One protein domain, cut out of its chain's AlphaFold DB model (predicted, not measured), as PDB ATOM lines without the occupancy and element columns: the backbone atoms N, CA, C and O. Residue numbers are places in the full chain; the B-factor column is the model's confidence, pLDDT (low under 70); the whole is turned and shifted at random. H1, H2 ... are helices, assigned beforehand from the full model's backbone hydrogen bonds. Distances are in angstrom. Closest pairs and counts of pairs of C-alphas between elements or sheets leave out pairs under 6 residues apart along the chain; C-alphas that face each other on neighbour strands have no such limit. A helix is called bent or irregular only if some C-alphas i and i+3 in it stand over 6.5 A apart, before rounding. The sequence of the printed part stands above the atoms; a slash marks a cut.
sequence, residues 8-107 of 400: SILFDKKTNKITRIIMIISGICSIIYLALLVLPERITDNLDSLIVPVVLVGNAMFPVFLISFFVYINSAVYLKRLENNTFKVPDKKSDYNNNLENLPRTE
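Overview. This is residues 8 to 107 of the 400 residues of an uncharacterized protein of Lachnospiraceae bacterium (UniProt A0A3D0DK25). This is a long, thin rod made of two helices, H1 and H3, which run opposite ways and cross at a shallow angle near their centres, like a narrow X. At one end of the rod the chain turns back through the four-residue helix H2; at the other end a stretch without long helices, holding the four-residue helix H4, follows H3. The printed part has 100 residues with four named helices, in the order H1, H2, H3, H4, and no named strand; its class is all helix. The whole is extended, with a radius of gyration of the C-alphas of 19.7 A, and spans 65 by 22 by 14 A.

Arrangement. H1, residues 13 to 36, and H3, residues 48 to 84, touch, with 44 pairs of C-alphas within 8 A. Their closest C-alphas, those of Tyr 33 and Gly 58, are 4.9 A apart, and their centres are 5.0 A apart. They run opposite ways at a shallow tilt of 33 degrees, only just short of steep. H2, residues 41 to 44, is apart from H1, but only just: their closest C-alphas are 8.4 A apart. H2 and H3 are close but not clearly touching, the closest C-alphas being those of Thr 44 and Ile 51, 7.5 A apart. H4, residues 93 to 96, is apart from H1, H2 and H3. In H1 every O i to N i+4 pair is within hydrogen-bond range, in H3 29 of 33 are, and H2 and H4 are too short for such a pair.

Along the chain. H1 begins at C-alpha 13, at (-44.703, 80.780, 49.939), and measures 34.9 A from first to last C-alpha. H2 follows after a tight link of 4 residues. A tight link of 3 residues joins H2 to H3, which begins at C-alpha 48, at (-78.325, 78.946, 24.172), and measures 52.7 A. H3 has a kink of 32 degrees near residue 63; it is neither bent nor irregular, but only just: C-alphas 60 and 63 are 6.4 A apart. After a short link of 8 residues comes H4, which ends at C-alpha 96, at (-40.114, 73.968, 60.380).

Size, cuts and confidence. The two C-alphas farthest apart, those of Arg 42 and Glu 107, are 65.0 A apart. Residues 38 to 43, of which 41 to 43 belong to H2, and residues 45 to 50, of which 48 to 50 belong to H3, stand free. The printed part has no cut, and no link between helices is long. The mean pLDDT of the printed part is 84.9, and residues 40 to 52 are under 70.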
ATOM      1  N   SER A   8     -48.511  78.051  65.599       84.25
ATOM      2  CA  SER A   8     -48.455  77.506  64.235       84.25
ATOM      3  C   SER A   8     -48.092  78.538  63.164       84.25
ATOM      4  O   SER A   8     -48.557  79.678  63.192       84.25
ATOM      5  N   ILE A   9     -47.312  78.113  62.165       88.56
ATOM      6  CA  ILE A   9     -47.081  78.899  60.944       88.56
ATOM      7  C   ILE A   9     -48.371  78.892  60.113       88.56
ATOM      8  O   ILE A   9     -48.793  77.838  59.619       88.56
ATOM      9  N   LEU A  10     -48.990  80.064  59.932       88.25
ATOM     10  CA  LEU A  10     -50.264  80.186  59.213       88.25
ATOM     11  C   LEU A  10     -50.104  79.878  57.715       88.25
ATOM     12  O   LEU A  10     -50.758  78.970  57.192       88.25
ATOM     13  N   PHE A  11     -49.184  80.580  57.046       93.12
ATOM     14  CA  PHE A  11     -48.948  80.473  55.603       93.12
ATOM     15  C   PHE A  11     -47.456  80.349  55.265       93.12
ATOM     16  O   PHE A  11     -46.593  80.764  56.032       93.12
ATOM     17  N   ASP A  12     -47.163  79.799  54.089       94.06
ATOM     18  CA  ASP A  12     -45.830  79.726  53.478       94.06
ATOM     19  C   ASP A  12     -45.890  80.198  52.011       94.06
ATOM     20  O   ASP A  12     -46.979  80.435  51.465       94.06
ATOM     21  N   LYS A  13     -44.731  80.347  51.350       95.25
ATOM     22  CA  LYS A  13     -44.703  80.780  49.939       95.25
ATOM     23  C   LYS A  13     -45.425  79.795  49.019       95.25
ATOM     24  O   LYS A  13     -46.076  80.226  48.066       95.25
ATOM     25  N   LYS A  14     -45.352  78.485  49.297       94.69
ATOM     26  CA  LYS A  14     -46.071  77.456  48.528       94.69
ATOM     27  C   LYS A  14     -47.585  77.686  48.563       94.69
ATOM     28  O   LYS A  14     -48.219  77.687  47.510       94.69
ATOM     29  N   THR A  15     -48.151  77.909  49.745       93.06
ATOM     30  CA  THR A  15     -49.582  78.155  49.963       93.06
ATOM     31  C   THR A  15     -50.005  79.429  49.250       93.06
ATOM     32  O   THR A  15     -50.939  79.387  48.456       93.06
ATOM     33  N   ASN A  16     -49.271  80.533  49.437       95.62
ATOM     34  CA  ASN A  16     -49.565  81.790  48.747       95.62
ATOM     35  C   ASN A  16     -49.555  81.623  47.216       95.62
ATOM     36  O   ASN A  16     -50.471  82.095  46.540       95.62
ATOM     37  N   LYS A  17     -48.573  80.893  46.665       96.31
ATOM     38  CA  LYS A  17     -48.483  80.611  45.224       96.31
ATOM     39  C   LYS A  17     -49.681  79.799  44.721       96.31
ATOM     40  O   LYS A  17     -50.235  80.148  43.682       96.31
ATOM     41  N   ILE A  18     -50.082  78.748  45.440       94.94
ATOM     42  CA  ILE A  18     -51.241  77.915  45.080       94.94
ATOM     43  C   ILE A  18     -52.525  78.749  45.112       94.94
ATOM     44  O   ILE A  18     -53.270  78.759  44.136       94.94
ATOM     45  N   THR A  19     -52.762  79.499  46.192       94.81
ATOM     46  CA  THR A  19     -53.966  80.328  46.314       94.81
ATOM     47  C   THR A  19     -54.020  81.410  45.237       94.81
ATOM     48  O   THR A  19     -55.088  81.646  44.680       94.81
ATOM     49  N   ARG A  20     -52.879  82.013  44.870       96.75
ATOM     50  CA  ARG A  20     -52.804  82.980  43.765       96.75
ATOM     51  C   ARG A  20     -53.266  82.376  42.439       96.75
ATOM     52  O   ARG A  20     -53.991  83.028  41.700       96.75
ATOM     53  N   ILE A  21     -52.848  81.145  42.140       96.56
ATOM     54  CA  ILE A  21     -53.246  80.444  40.911       96.56
ATOM     55  C   ILE A  21     -54.758  80.190  40.915       96.56
ATOM     56  O   ILE A  21     -55.426  80.523  39.941       96.56
ATOM     57  N   ILE A  22     -55.305  79.673  42.022       95.19
ATOM     58  CA  ILE A  22     -56.750  79.420  42.163       95.19
ATOM     59  C   ILE A  22     -57.548  80.719  41.993       95.19
ATOM     60  O   ILE A  22     -58.533  80.741  41.257       95.19
ATOM     61  N   MET A  23     -57.101  81.805  42.625       95.50
ATOM     62  CA  MET A  23     -57.721  83.127  42.527       95.50
ATOM     63  C   MET A  23     -57.728  83.656  41.090       95.50
ATOM     64  O   MET A  23     -58.748  84.156  40.634       95.50
ATOM     65  N   ILE A  24     -56.623  83.525  40.352       95.56
ATOM     66  CA  ILE A  24     -56.559  83.975  38.954       95.56
ATOM     67  C   ILE A  24     -57.513  83.156  38.077       95.56
ATOM     68  O   ILE A  24     -58.290  83.738  37.327       95.56
ATOM     69  N   ILE A  25     -57.493  81.823  38.194       93.50
ATOM     70  CA  ILE A  25     -58.345  80.938  37.383       93.50
ATOM     71  C   ILE A  25     -59.828  81.225  37.649       93.50
ATOM     72  O   ILE A  25     -60.584  81.497  36.719       93.50
ATOM     73  N   SER A  26     -60.237  81.226  38.920       93.06
ATOM     74  CA  SER A  26     -61.629  81.500  39.306       93.06
ATOM     75  C   SER A  26     -62.069  82.931  38.971       93.06
ATOM     76  O   SER A  26     -63.219  83.143  38.583       93.06
ATOM     77  N   GLY A  27     -61.159  83.908  39.047       91.44
ATOM     78  CA  GLY A  27     -61.409  85.292  38.645       91.44
ATOM     79  C   GLY A  27     -61.667  85.438  37.145       91.44
ATOM     80  O   GLY A  27     -62.624  86.102  36.760       91.44
ATOM     81  N   ILE A  28     -60.884  84.761  36.295       91.38
ATOM     82  CA  ILE A  28     -61.103  84.749  34.838       91.38
ATOM     83  C   ILE A  28     -62.483  84.164  34.508       91.38
ATOM     84  O   ILE A  28     -63.243  84.784  33.768       91.38
ATOM     85  N   CYS A  29     -62.848  83.023  35.105       87.25
ATOM     86  CA  CYS A  29     -64.179  82.433  34.927       87.25
ATOM     87  C   CYS A  29     -65.301  83.386  35.370       87.25
ATOM     88  O   CYS A  29     -66.315  83.505  34.687       87.25
ATOM     89  N   SER A  30     -65.102  84.093  36.487       85.56
ATOM     90  CA  SER A  30     -66.073  85.058  37.015       85.56
ATOM     91  C   SER A  30     -66.253  86.272  36.097       85.56
ATOM     92  O   SER A  30     -67.372  86.738  35.916       85.56
ATOM     93  N   ILE A  31     -65.176  86.777  35.486       86.69
ATOM     94  CA  ILE A  31     -65.241  87.902  34.540       86.69
ATOM     95  C   ILE A  31     -65.976  87.497  33.262       86.69
ATOM     96  O   ILE A  31     -66.831  88.245  32.797       86.69
ATOM     97  N   ILE A  32     -65.683  86.311  32.718       84.12
ATOM     98  CA  ILE A  32     -66.388  85.778  31.541       84.12
ATOM     99  C   ILE A  32     -67.887  85.661  31.837       84.12
ATOM    100  O   ILE A  32     -68.710  86.095  31.035       84.12
ATOM    101  N   TYR A  33     -68.237  85.140  33.015       81.44
ATOM    102  CA  TYR A  33     -69.620  85.064  33.475       81.44
ATOM    103  C   TYR A  33     -70.301  86.437  33.538       81.44
ATOM    104  O   TYR A  33     -71.367  86.615  32.953       81.44
ATOM    105  N   LEU A  34     -69.672  87.418  34.192       80.06
ATOM    106  CA  LEU A  34     -70.220  88.773  34.293       80.06
ATOM    107  C   LEU A  34     -70.367  89.445  32.922       80.06
ATOM    108  O   LEU A  34     -71.347  90.145  32.703       80.06
ATOM    109  N   ALA A  35     -69.434  89.224  31.994       81.75
ATOM    110  CA  ALA A  35     -69.517  89.773  30.643       81.75
ATOM    111  C   ALA A  35     -70.708  89.197  29.859       81.75
ATOM    112  O   ALA A  35     -71.412  89.947  29.187       81.75
ATOM    113  N   LEU A  36     -70.966  87.891  29.987       74.44
ATOM    114  CA  LEU A  36     -72.099  87.230  29.332       74.44
ATOM    115  C   LEU A  36     -73.451  87.710  29.865       74.44
ATOM    116  O   LEU A  36     -74.383  87.840  29.080       74.44
ATOM    117  N   LEU A  37     -73.555  88.029  31.160       70.19
ATOM    118  CA  LEU A  37     -74.788  88.575  31.747       70.19
ATOM    119  C   LEU A  37     -75.203  89.935  31.169       70.19
ATOM    120  O   LEU A  37     -76.351  90.335  31.336       70.19
ATOM    121  N   VAL A  38     -74.275  90.668  30.549       73.62
ATOM    122  CA  VAL A  38     -74.510  92.025  30.030       73.62
ATOM    123  C   VAL A  38     -74.647  92.024  28.499       73.62
ATOM    124  O   VAL A  38     -74.868  93.074  27.897       73.62
ATOM    125  N   LEU A  39     -74.531  90.864  27.839       73.00
ATOM    126  CA  LEU A  39     -74.723  90.779  26.392       73.00
ATOM    127  C   LEU A  39     -76.204  90.979  26.007       73.00
ATOM    128  O   LEU A  39     -77.085  90.488  26.710       73.00
ATOM    129  N   PRO A  40     -76.499  91.668  24.885       64.81
ATOM    130  CA  PRO A  40     -77.861  91.817  24.369       64.81
ATOM    131  C   PRO A  40     -78.496  90.475  23.978       64.81
ATOM    132  O   PRO A  40     -77.812  89.634  23.394       64.81
ATOM    133  N   GLU A  41     -79.814  90.338  24.176       57.72
ATOM    134  CA  GLU A  41     -80.595  89.118  23.869       57.72
ATOM    135  C   GLU A  41     -80.368  88.593  22.437       57.72
ATOM    136  O   GLU A  41     -80.129  87.410  22.215       57.72
ATOM    137  N   ARG A  42     -80.264  89.499  21.458       56.06
ATOM    138  CA  ARG A  42     -80.007  89.153  20.048       56.06
ATOM    139  C   ARG A  42     -78.685  88.400  19.810       56.06
ATOM    140  O   ARG A  42     -78.516  87.762  18.773       56.06
ATOM    141  N   ILE A  43     -77.711  88.525  20.716       59.72
ATOM    142  CA  ILE A  43     -76.435  87.792  20.660       59.72
ATOM    143  C   ILE A  43     -76.555  86.452  21.400       59.72
ATOM    144  O   ILE A  43     -75.907  85.482  21.004       59.72
ATOM    145  N   THR A  44     -77.381  86.385  22.447       57.75
ATOM    146  CA  THR A  44     -77.541  85.187  23.275       57.75
ATOM    147  C   THR A  44     -78.380  84.101  22.614       57.75
ATOM    148  O   THR A  44     -78.045  82.936  22.799       57.75
ATOM    149  N   ASP A  45     -79.347  84.457  21.760       59.28
ATOM    150  CA  ASP A  45     -80.223  83.496  21.057       59.28
ATOM    151  C   ASP A  45     -79.448  82.464  20.207       59.28
ATOM    152  O   ASP A  45     -79.872  81.327  20.023       59.28
ATOM    153  N   ASN A  46     -78.260  82.826  19.704       59.38
ATOM    154  CA  ASN A  46     -77.397  81.916  18.934       59.38
ATOM    155  C   ASN A  46     -76.460  81.058  19.810       59.38
ATOM    156  O   ASN A  46     -75.673  80.266  19.288       59.38
ATOM    157  N   LEU A  47     -76.486  81.241  21.133       59.06
ATOM    158  CA  LEU A  47     -75.533  80.675  22.093       59.06
ATOM    159  C   LEU A  47     -76.211  79.869  23.216       59.06
ATOM    160  O   LEU A  47     -75.525  79.466  24.157       59.06
ATOM    161  N   ASP A  48     -77.515  79.588  23.120       61.28
ATOM    162  CA  ASP A  48     -78.325  78.946  24.172       61.28
ATOM    163  C   ASP A  48     -77.701  77.674  24.772       61.28
ATOM    164  O   ASP A  48     -77.725  77.470  25.989       61.28
ATOM    165  N   SER A  49     -77.056  76.839  23.950       64.44
ATOM    166  CA  SER A  49     -76.398  75.604  24.411       64.44
ATOM    167  C   SER A  49     -75.114  75.843  25.218       64.44
ATOM    168  O   SER A  49     -74.723  74.992  26.020       64.44
ATOM    169  N   LEU A  50     -74.458  76.994  25.038       65.56
ATOM    170  CA  LEU A  50     -73.203  77.357  25.699       65.56
ATOM    171  C   LEU A  50     -73.427  78.271  26.913       65.56
ATOM    172  O   LEU A  50     -72.665  78.212  27.878       65.56
ATOM    173  N   ILE A  51     -74.478  79.095  26.894       67.94
ATOM    174  CA  ILE A  51     -74.772  80.062  27.959       67.94
ATOM    175  C   ILE A  51     -75.074  79.358  29.278       67.94
ATOM    176  O   ILE A  51     -74.492  79.715  30.302       67.94
ATOM    177  N   VAL A  52     -75.930  78.332  29.267       68.25
ATOM    178  CA  VAL A  52     -76.351  77.646  30.499       68.25
ATOM    179  C   VAL A  52     -75.160  77.015  31.245       68.25
ATOM    180  O   VAL A  52     -74.988  77.310  32.434       68.25
ATOM    181  N   PRO A  53     -74.272  76.227  30.597       74.25
ATOM    182  CA  PRO A  53     -73.058  75.730  31.244       74.25
ATOM    183  C   PRO A  53     -72.139  76.840  31.765       74.25
ATOM    184  O   PRO A  53     -71.606  76.723  32.868       74.25
ATOM    185  N   VAL A  54     -71.953  77.929  31.010       72.00
ATOM    186  CA  VAL A  54     -71.042  79.010  31.417       72.00
ATOM    187  C   VAL A  54     -71.600  79.807  32.596       72.00
ATOM    188  O   VAL A  54     -70.850  80.151  33.508       72.00
ATOM    189  N   VAL A  55     -72.912  80.042  32.640       71.00
ATOM    190  CA  VAL A  55     -73.594  80.674  33.777       71.00
ATOM    191  C   VAL A  55     -73.501  79.802  35.031       71.00
ATOM    192  O   VAL A  55     -73.226  80.321  36.115       71.00
ATOM    193  N   LEU A  56     -73.667  78.482  34.904       75.06
ATOM    194  CA  LEU A  56     -73.511  77.541  36.019       75.06
ATOM    195  C   LEU A  56     -72.076  77.524  36.562       75.06
ATOM    196  O   LEU A  56     -71.867  77.651  37.772       75.06
ATOM    197  N   VAL A  57     -71.080  77.417  35.677       77.50
ATOM    198  CA  VAL A  57     -69.660  77.448  36.060       77.50
ATOM    199  C   VAL A  57     -69.295  78.800  36.674       77.50
ATOM    200  O   VAL A  57     -68.639  78.843  37.710       77.50
ATOM    201  N   GLY A  58     -69.762  79.903  36.089       76.81
ATOM    202  CA  GLY A  58     -69.572  81.259  36.596       76.81
ATOM    203  C   GLY A  58     -70.083  81.451  38.021       76.81
ATOM    204  O   GLY A  58     -69.335  81.897  38.893       76.81
ATOM    205  N   ASN A  59     -71.324  81.030  38.277       76.12
ATOM    206  CA  ASN A  59     -71.934  81.079  39.607       76.12
ATOM    207  C   ASN A  59     -71.159  80.255  40.641       76.12
ATOM    208  O   ASN A  59     -70.981  80.702  41.770       76.12
ATOM    209  N   ALA A  60     -70.664  79.074  40.266       83.38
ATOM    210  CA  ALA A  60     -69.861  78.248  41.164       83.38
ATOM    211  C   ALA A  60     -68.456  78.834  41.410       83.38
ATOM    212  O   ALA A  60     -67.913  78.704  42.509       83.38
ATOM    213  N   MET A  61     -67.854  79.478  40.404       88.12
ATOM    214  CA  MET A  61     -66.491  80.013  40.489       88.12
ATOM    215  C   MET A  61     -66.402  81.355  41.216       88.12
ATOM    216  O   MET A  61     -65.356  81.646  41.794       88.12
ATOM    217  N   PHE A  62     -67.471  82.150  41.259       84.69
ATOM    218  CA  PHE A  62     -67.445  83.451  41.930       84.69
ATOM    219  C   PHE A  62     -67.206  83.362  43.456       84.69
ATOM    220  O   PHE A  62     -66.308  84.045  43.958       84.69
ATOM    221  N   PRO A  63     -67.877  82.476  44.223       86.62
ATOM    222  CA  PRO A  63     -67.538  82.246  45.630       86.62
ATOM    223  C   PRO A  63     -66.104  81.742  45.823       86.62
ATOM    224  O   PRO A  63     -65.411  82.169  46.749       86.62
ATOM    225  N   VAL A  64     -65.632  80.866  44.927       91.31
ATOM    226  CA  VAL A  64     -64.251  80.358  44.952       91.31
ATOM    227  C   VAL A  64     -63.261  81.504  44.753       91.31
ATOM    228  O   VAL A  64     -62.259  81.577  45.470       91.31
ATOM    229  N   PHE A  65     -63.556  82.434  43.843       91.44
ATOM    230  CA  PHE A  65     -62.772  83.646  43.638       91.44
ATOM    231  C   PHE A  65     -62.730  84.510  44.899       91.44
ATOM    232  O   PHE A  65     -61.639  84.831  45.357       91.44
ATOM    233  N   LEU A  66     -63.871  84.823  45.521       87.69
ATOM    234  CA  LEU A  66     -63.903  85.658  46.730       87.69
ATOM    235  C   LEU A  66     -63.105  85.042  47.890       87.69
ATOM    236  O   LEU A  66     -62.315  85.731  48.544       87.69
ATOM    237  N   ILE A  67     -63.263  83.735  48.122       90.06
ATOM    238  CA  ILE A  67     -62.548  83.016  49.186       90.06
ATOM    239  C   ILE A  67     -61.047  82.975  48.890       90.06
ATOM    240  O   ILE A  67     -60.229  83.291  49.758       90.06
ATOM    241  N   SER A  68     -60.660  82.601  47.670       93.12
ATOM    242  CA  SER A  68     -59.246  82.519  47.295       93.12
ATOM    243  C   SER A  68     -58.581  83.896  47.244       93.12
ATOM    244  O   SER A  68     -57.439  84.016  47.681       93.12
ATOM    245  N   PHE A  69     -59.294  84.946  46.832       92.12
ATOM    246  CA  PHE A  69     -58.845  86.336  46.915       92.12
ATOM    247  C   PHE A  69     -58.545  86.735  48.360       92.12
ATOM    248  O   PHE A  69     -57.437  87.187  48.662       92.12
ATOM    249  N   PHE A  70     -59.480  86.477  49.281       90.81
ATOM    250  CA  PHE A  70     -59.275  86.745  50.702       90.81
ATOM    251  C   PHE A  70     -58.053  85.997  51.258       90.81
ATOM    252  O   PHE A  70     -57.188  86.603  51.893       90.81
ATOM    253  N   VAL A  71     -57.936  84.691  50.991       92.19
ATOM    254  CA  VAL A  71     -56.810  83.867  51.469       92.19
ATOM    255  C   VAL A  71     -55.481  84.296  50.830       92.19
ATOM    256  O   VAL A  71     -54.445  84.294  51.500       92.19
ATOM    257  N   TYR A  72     -55.480  84.704  49.561       94.56
ATOM    258  CA  TYR A  72     -54.284  85.175  48.868       94.56
ATOM    259  C   TYR A  72     -53.748  86.463  49.497       94.56
ATOM    260  O   TYR A  72     -52.579  86.505  49.886       94.56
ATOM    261  N   ILE A  73     -54.597  87.480  49.671       92.44
ATOM    262  CA  ILE A  73     -54.195  88.742  50.307       92.44
ATOM    263  C   ILE A  73     -53.748  88.492  51.747       92.44
ATOM    264  O   ILE A  73     -52.685  88.951  52.164       92.44
ATOM    265  N   ASN A  74     -54.510  87.691  52.493       90.00
ATOM    266  CA  ASN A  74     -54.191  87.324  53.865       90.00
ATOM    267  C   ASN A  74     -52.803  86.652  53.978       90.00
ATOM    268  O   ASN A  74     -51.980  87.053  54.808       90.00
ATOM    269  N   SER A  75     -52.519  85.673  53.117       92.81
ATOM    270  CA  SER A  75     -51.222  84.992  53.096       92.81
ATOM    271  C   SER A  75     -50.085  85.912  52.646       92.81
ATOM    272  O   SER A  75     -49.028  85.892  53.267       92.81
ATOM    273  N   ALA A  76     -50.295  86.766  51.640       92.56
ATOM    274  CA  ALA A  76     -49.288  87.726  51.185       92.56
ATOM    275  C   ALA A  76     -48.895  88.705  52.304       92.56
ATOM    276  O   ALA A  76     -47.710  88.913  52.569       92.56
ATOM    277  N   VAL A  77     -49.891  89.241  53.016       89.81
ATOM    278  CA  VAL A  77     -49.682  90.120  54.172       89.81
ATOM    279  C   VAL A  77     -48.940  89.383  55.282       89.81
ATOM    280  O   VAL A  77     -47.975  89.917  55.812       89.81
ATOM    281  N   TYR A  78     -49.338  88.154  55.617       90.25
ATOM    282  CA  TYR A  78     -48.654  87.357  56.641       90.25
ATOM    283  C   TYR A  78     -47.168  87.149  56.326       90.25
ATOM    284  O   TYR A  78     -46.317  87.399  57.176       90.25
ATOM    285  N   LEU A  79     -46.844  86.738  55.095       92.88
ATOM    286  CA  LEU A  79     -45.456  86.524  54.678       92.88
ATOM    287  C   LEU A  79     -44.650  87.826  54.729       92.88
ATOM    288  O   LEU A  79     -43.509  87.814  55.185       92.88
ATOM    289  N   LYS A  80     -45.259  88.956  54.341       90.44
ATOM    290  CA  LYS A  80     -44.616  90.268  54.460       90.44
ATOM    291  C   LYS A  80     -44.393  90.675  55.917       90.44
ATOM    292  O   LYS A  80     -43.383  91.287  56.237       90.44
ATOM    293  N   ARG A  81     -45.305  90.316  56.822       87.25
ATOM    294  CA  ARG A  81     -45.155  90.579  58.262       87.25
ATOM    295  C   ARG A  81     -44.068  89.729  58.902       87.25
ATOM    296  O   ARG A  81     -43.372  90.254  59.765       87.25
ATOM    297  N   LEU A  82     -43.901  88.472  58.480       90.25
ATOM    298  CA  LEU A  82     -42.757  87.650  58.886       90.25
ATOM    299  C   LEU A  82     -41.445  88.329  58.485       90.25
ATOM    300  O   LEU A  82     -40.586  88.530  59.338       90.25
ATOM    301  N   GLU A  83     -41.337  88.761  57.226       90.06
ATOM    302  CA  GLU A  83     -40.164  89.483  56.719       90.06
ATOM    303  C   GLU A  83     -39.902  90.778  57.506       90.06
ATOM    304  O   GLU A  83     -38.791  90.997  57.981       90.06
ATOM    305  N   ASN A  84     -40.933  91.601  57.732       87.88
ATOM    306  CA  ASN A  84     -40.816  92.851  58.494       87.88
ATOM    307  C   ASN A  84     -40.460  92.631  59.976       87.88
ATOM    308  O   ASN A  84     -39.928  93.530  60.616       87.88
ATOM    309  N   ASN A  85     -40.773  91.457  60.532       86.06
ATOM    310  CA  ASN A  85     -40.363  91.054  61.879       86.06
ATOM    311  C   ASN A  85     -39.039  90.288  61.881       86.06
ATOM    312  O   ASN A  85     -38.695  89.708  62.903       86.06
ATOM    313  N   THR A  86     -38.313  90.307  60.762       89.62
ATOM    314  CA  THR A  86     -36.997  89.695  60.559       89.62
ATOM    315  C   THR A  86     -36.953  88.170  60.648       89.62
ATOM    316  O   THR A  86     -35.889  87.567  60.800       89.62
ATOM    317  N   PHE A  87     -38.105  87.519  60.487       90.31
ATOM    318  CA  PHE A  87     -38.167  86.077  60.299       90.31
ATOM    319  C   PHE A  87     -37.752  85.685  58.880       90.31
ATOM    320  O   PHE A  87     -38.117  86.330  57.892       90.31
ATOM    321  N   LYS A  88     -37.084  84.536  58.754       92.44
ATOM    322  CA  LYS A  88     -36.886  83.879  57.459       92.44
ATOM    323  C   LYS A  88     -38.233  83.390  56.922       92.44
ATOM    324  O   LYS A  88     -38.830  82.480  57.482       92.44
ATOM    325  N   VAL A  89     -38.701  83.945  55.807       93.44
ATOM    326  CA  VAL A  89     -39.981  83.541  55.200       93.44
ATOM    327  C   VAL A  89     -39.906  82.086  54.698       93.44
ATOM    328  O   VAL A  89     -39.089  81.802  53.815       93.44
ATOM    329  N   PRO A  90     -40.748  81.159  55.199       94.38
ATOM    330  CA  PRO A  90     -40.668  79.748  54.834       94.38
ATOM    331  C   PRO A  90     -41.172  79.495  53.409       94.38
ATOM    332  O   PRO A  90     -42.260  79.941  53.032       94.38
ATOM    333  N   ASP A  91     -40.423  78.711  52.629       94.62
ATOM    334  CA  ASP A  91     -40.903  78.203  51.338       94.62
ATOM    335  C   ASP A  91     -41.990  77.136  51.541       94.62
ATOM    336  O   ASP A  91     -43.040  77.187  50.890       94.62
ATOM    337  N   LYS A  92     -41.766  76.223  52.499       94.25
ATOM    338  CA  LYS A  92     -42.749  75.270  53.027       94.25
ATOM    339  C   LYS A  92     -42.732  75.287  54.556       94.25
ATOM    340  O   LYS A  92     -41.679  75.170  55.175       94.25
ATOM    341  N   LYS A  93     -43.900  75.384  55.190       91.94
ATOM    342  CA  LYS A  93     -44.014  75.390  56.662       91.94
ATOM    343  C   LYS A  93     -43.736  74.031  57.315       91.94
ATOM    344  O   LYS A  93     -43.411  73.980  58.500       91.94
ATOM    345  N   SER A  94     -43.844  72.939  56.551       91.56
ATOM    346  CA  SER A  94     -43.493  71.583  56.997       91.56
ATOM    347  C   SER A  94     -42.038  71.473  57.433       91.56
ATOM    348  O   SER A  94     -41.750  70.768  58.393       91.56
ATOM    349  N   ASP A  95     -41.153  72.221  56.778       92.94
ATOM    350  CA  ASP A  95     -39.703  72.169  56.991       92.94
ATOM    351  C   ASP A  95     -39.319  72.696  58.386       92.94
ATOM    352  O   ASP A  95     -38.244  72.407  58.898       92.94
ATOM    353  N   TYR A  96     -40.240  73.417  59.031       91.81
ATOM    354  CA  TYR A  96     -40.114  73.968  60.380       91.81
ATOM    355  C   TYR A  96     -41.108  73.317  61.360       91.81
ATOM    356  O   TYR A  96     -41.496  73.913  62.366       91.81
ATOM    357  N   ASN A  97     -41.578  72.096  61.074       91.12
ATOM    358  CA  ASN A  97     -42.574  71.362  61.872       91.12
ATOM    359  C   ASN A  97     -43.898  72.121  62.089       91.12
ATOM    360  O   ASN A  97     -44.619  71.872  63.063       91.12
ATOM    361  N   ASN A  98     -44.233  73.040  61.175       88.62
ATOM    362  CA  ASN A  98     -45.362  73.964  61.283       88.62
ATOM    363  C   ASN A  98     -45.344  74.826  62.561       88.62
ATOM    364  O   ASN A  98     -46.405  75.298  62.963       88.62
ATOM    365  N   ASN A  99     -44.189  75.022  63.204       89.25
ATOM    366  CA  ASN A  99     -44.062  75.811  64.430       89.25
ATOM    367  C   ASN A  99     -43.327  77.129  64.144       89.25
ATOM    368  O   ASN A  99     -42.229  77.121  63.594       89.25
ATOM    369  N   LEU A 100     -43.947  78.248  64.519       87.69
ATOM    370  CA  LEU A 100     -43.423  79.602  64.368       87.69
ATOM    371  C   LEU A 100     -42.114  79.791  65.144       87.69
ATOM    372  O   LEU A 100     -41.219  80.464  64.655       87.69
ATOM    373  N   GLU A 101     -41.970  79.148  66.305       87.50
ATOM    374  CA  GLU A 101     -40.757  79.230  67.137       87.50
ATOM    375  C   GLU A 101     -39.525  78.612  66.467       87.50
ATOM    376  O   GLU A 101     -38.398  78.981  66.780       87.50
ATOM    377  N   ASN A 102     -39.731  77.700  65.513       90.38
ATOM    378  CA  ASN A 102     -38.640  77.078  64.766       90.38
ATOM    379  C   ASN A 102     -38.138  77.962  63.610       90.38
ATOM    380  O   ASN A 102     -37.174  77.587  62.941       90.38
ATOM    381  N   LEU A 103     -38.798  79.090  63.317       90.06
ATOM    382  CA  LEU A 103     -38.374  79.989  62.249       90.06
ATOM    383  C   LEU A 103     -37.216  80.879  62.723       90.06
ATOM    384  O   LEU A 103     -37.369  81.597  63.710       90.06
ATOM    385  N   PRO A 104     -36.079  80.900  61.999       89.38
ATOM    386  CA  PRO A 104     -34.973  81.795  62.321       89.38
ATOM    387  C   PRO A 104     -35.408  83.262  62.272       89.38
ATOM    388  O   PRO A 104     -36.081  83.666  61.319       89.38
ATOM    389  N   ARG A 105     -34.978  84.049  63.263       87.56
ATOM    390  CA  ARG A 105     -35.221  85.494  63.377       87.56
ATOM    391  C   ARG A 105     -33.912  86.210  63.706       87.56
ATOM    392  O   ARG A 105     -33.177  85.725  64.563       87.56
ATOM    393  N   THR A 106     -33.608  87.324  63.039       85.75
ATOM    394  CA  THR A 106     -32.348  88.055  63.284       85.75
ATOM    395  C   THR A 106     -32.440  89.026  64.458       85.75
ATOM    396  O   THR A 106     -31.466  89.181  65.184       85.75
ATOM    397  N   GLU A 107     -33.596  89.653  64.678       84.06
ATOM    398  CA  GLU A 107     -33.805  90.613  65.772       84.06
ATOM    399  C   GLU A 107     -35.267  90.681  66.224       84.06
ATOM    400  O   GLU A 107     -36.197  90.495  65.433       84.06
TER     401      GLU A 107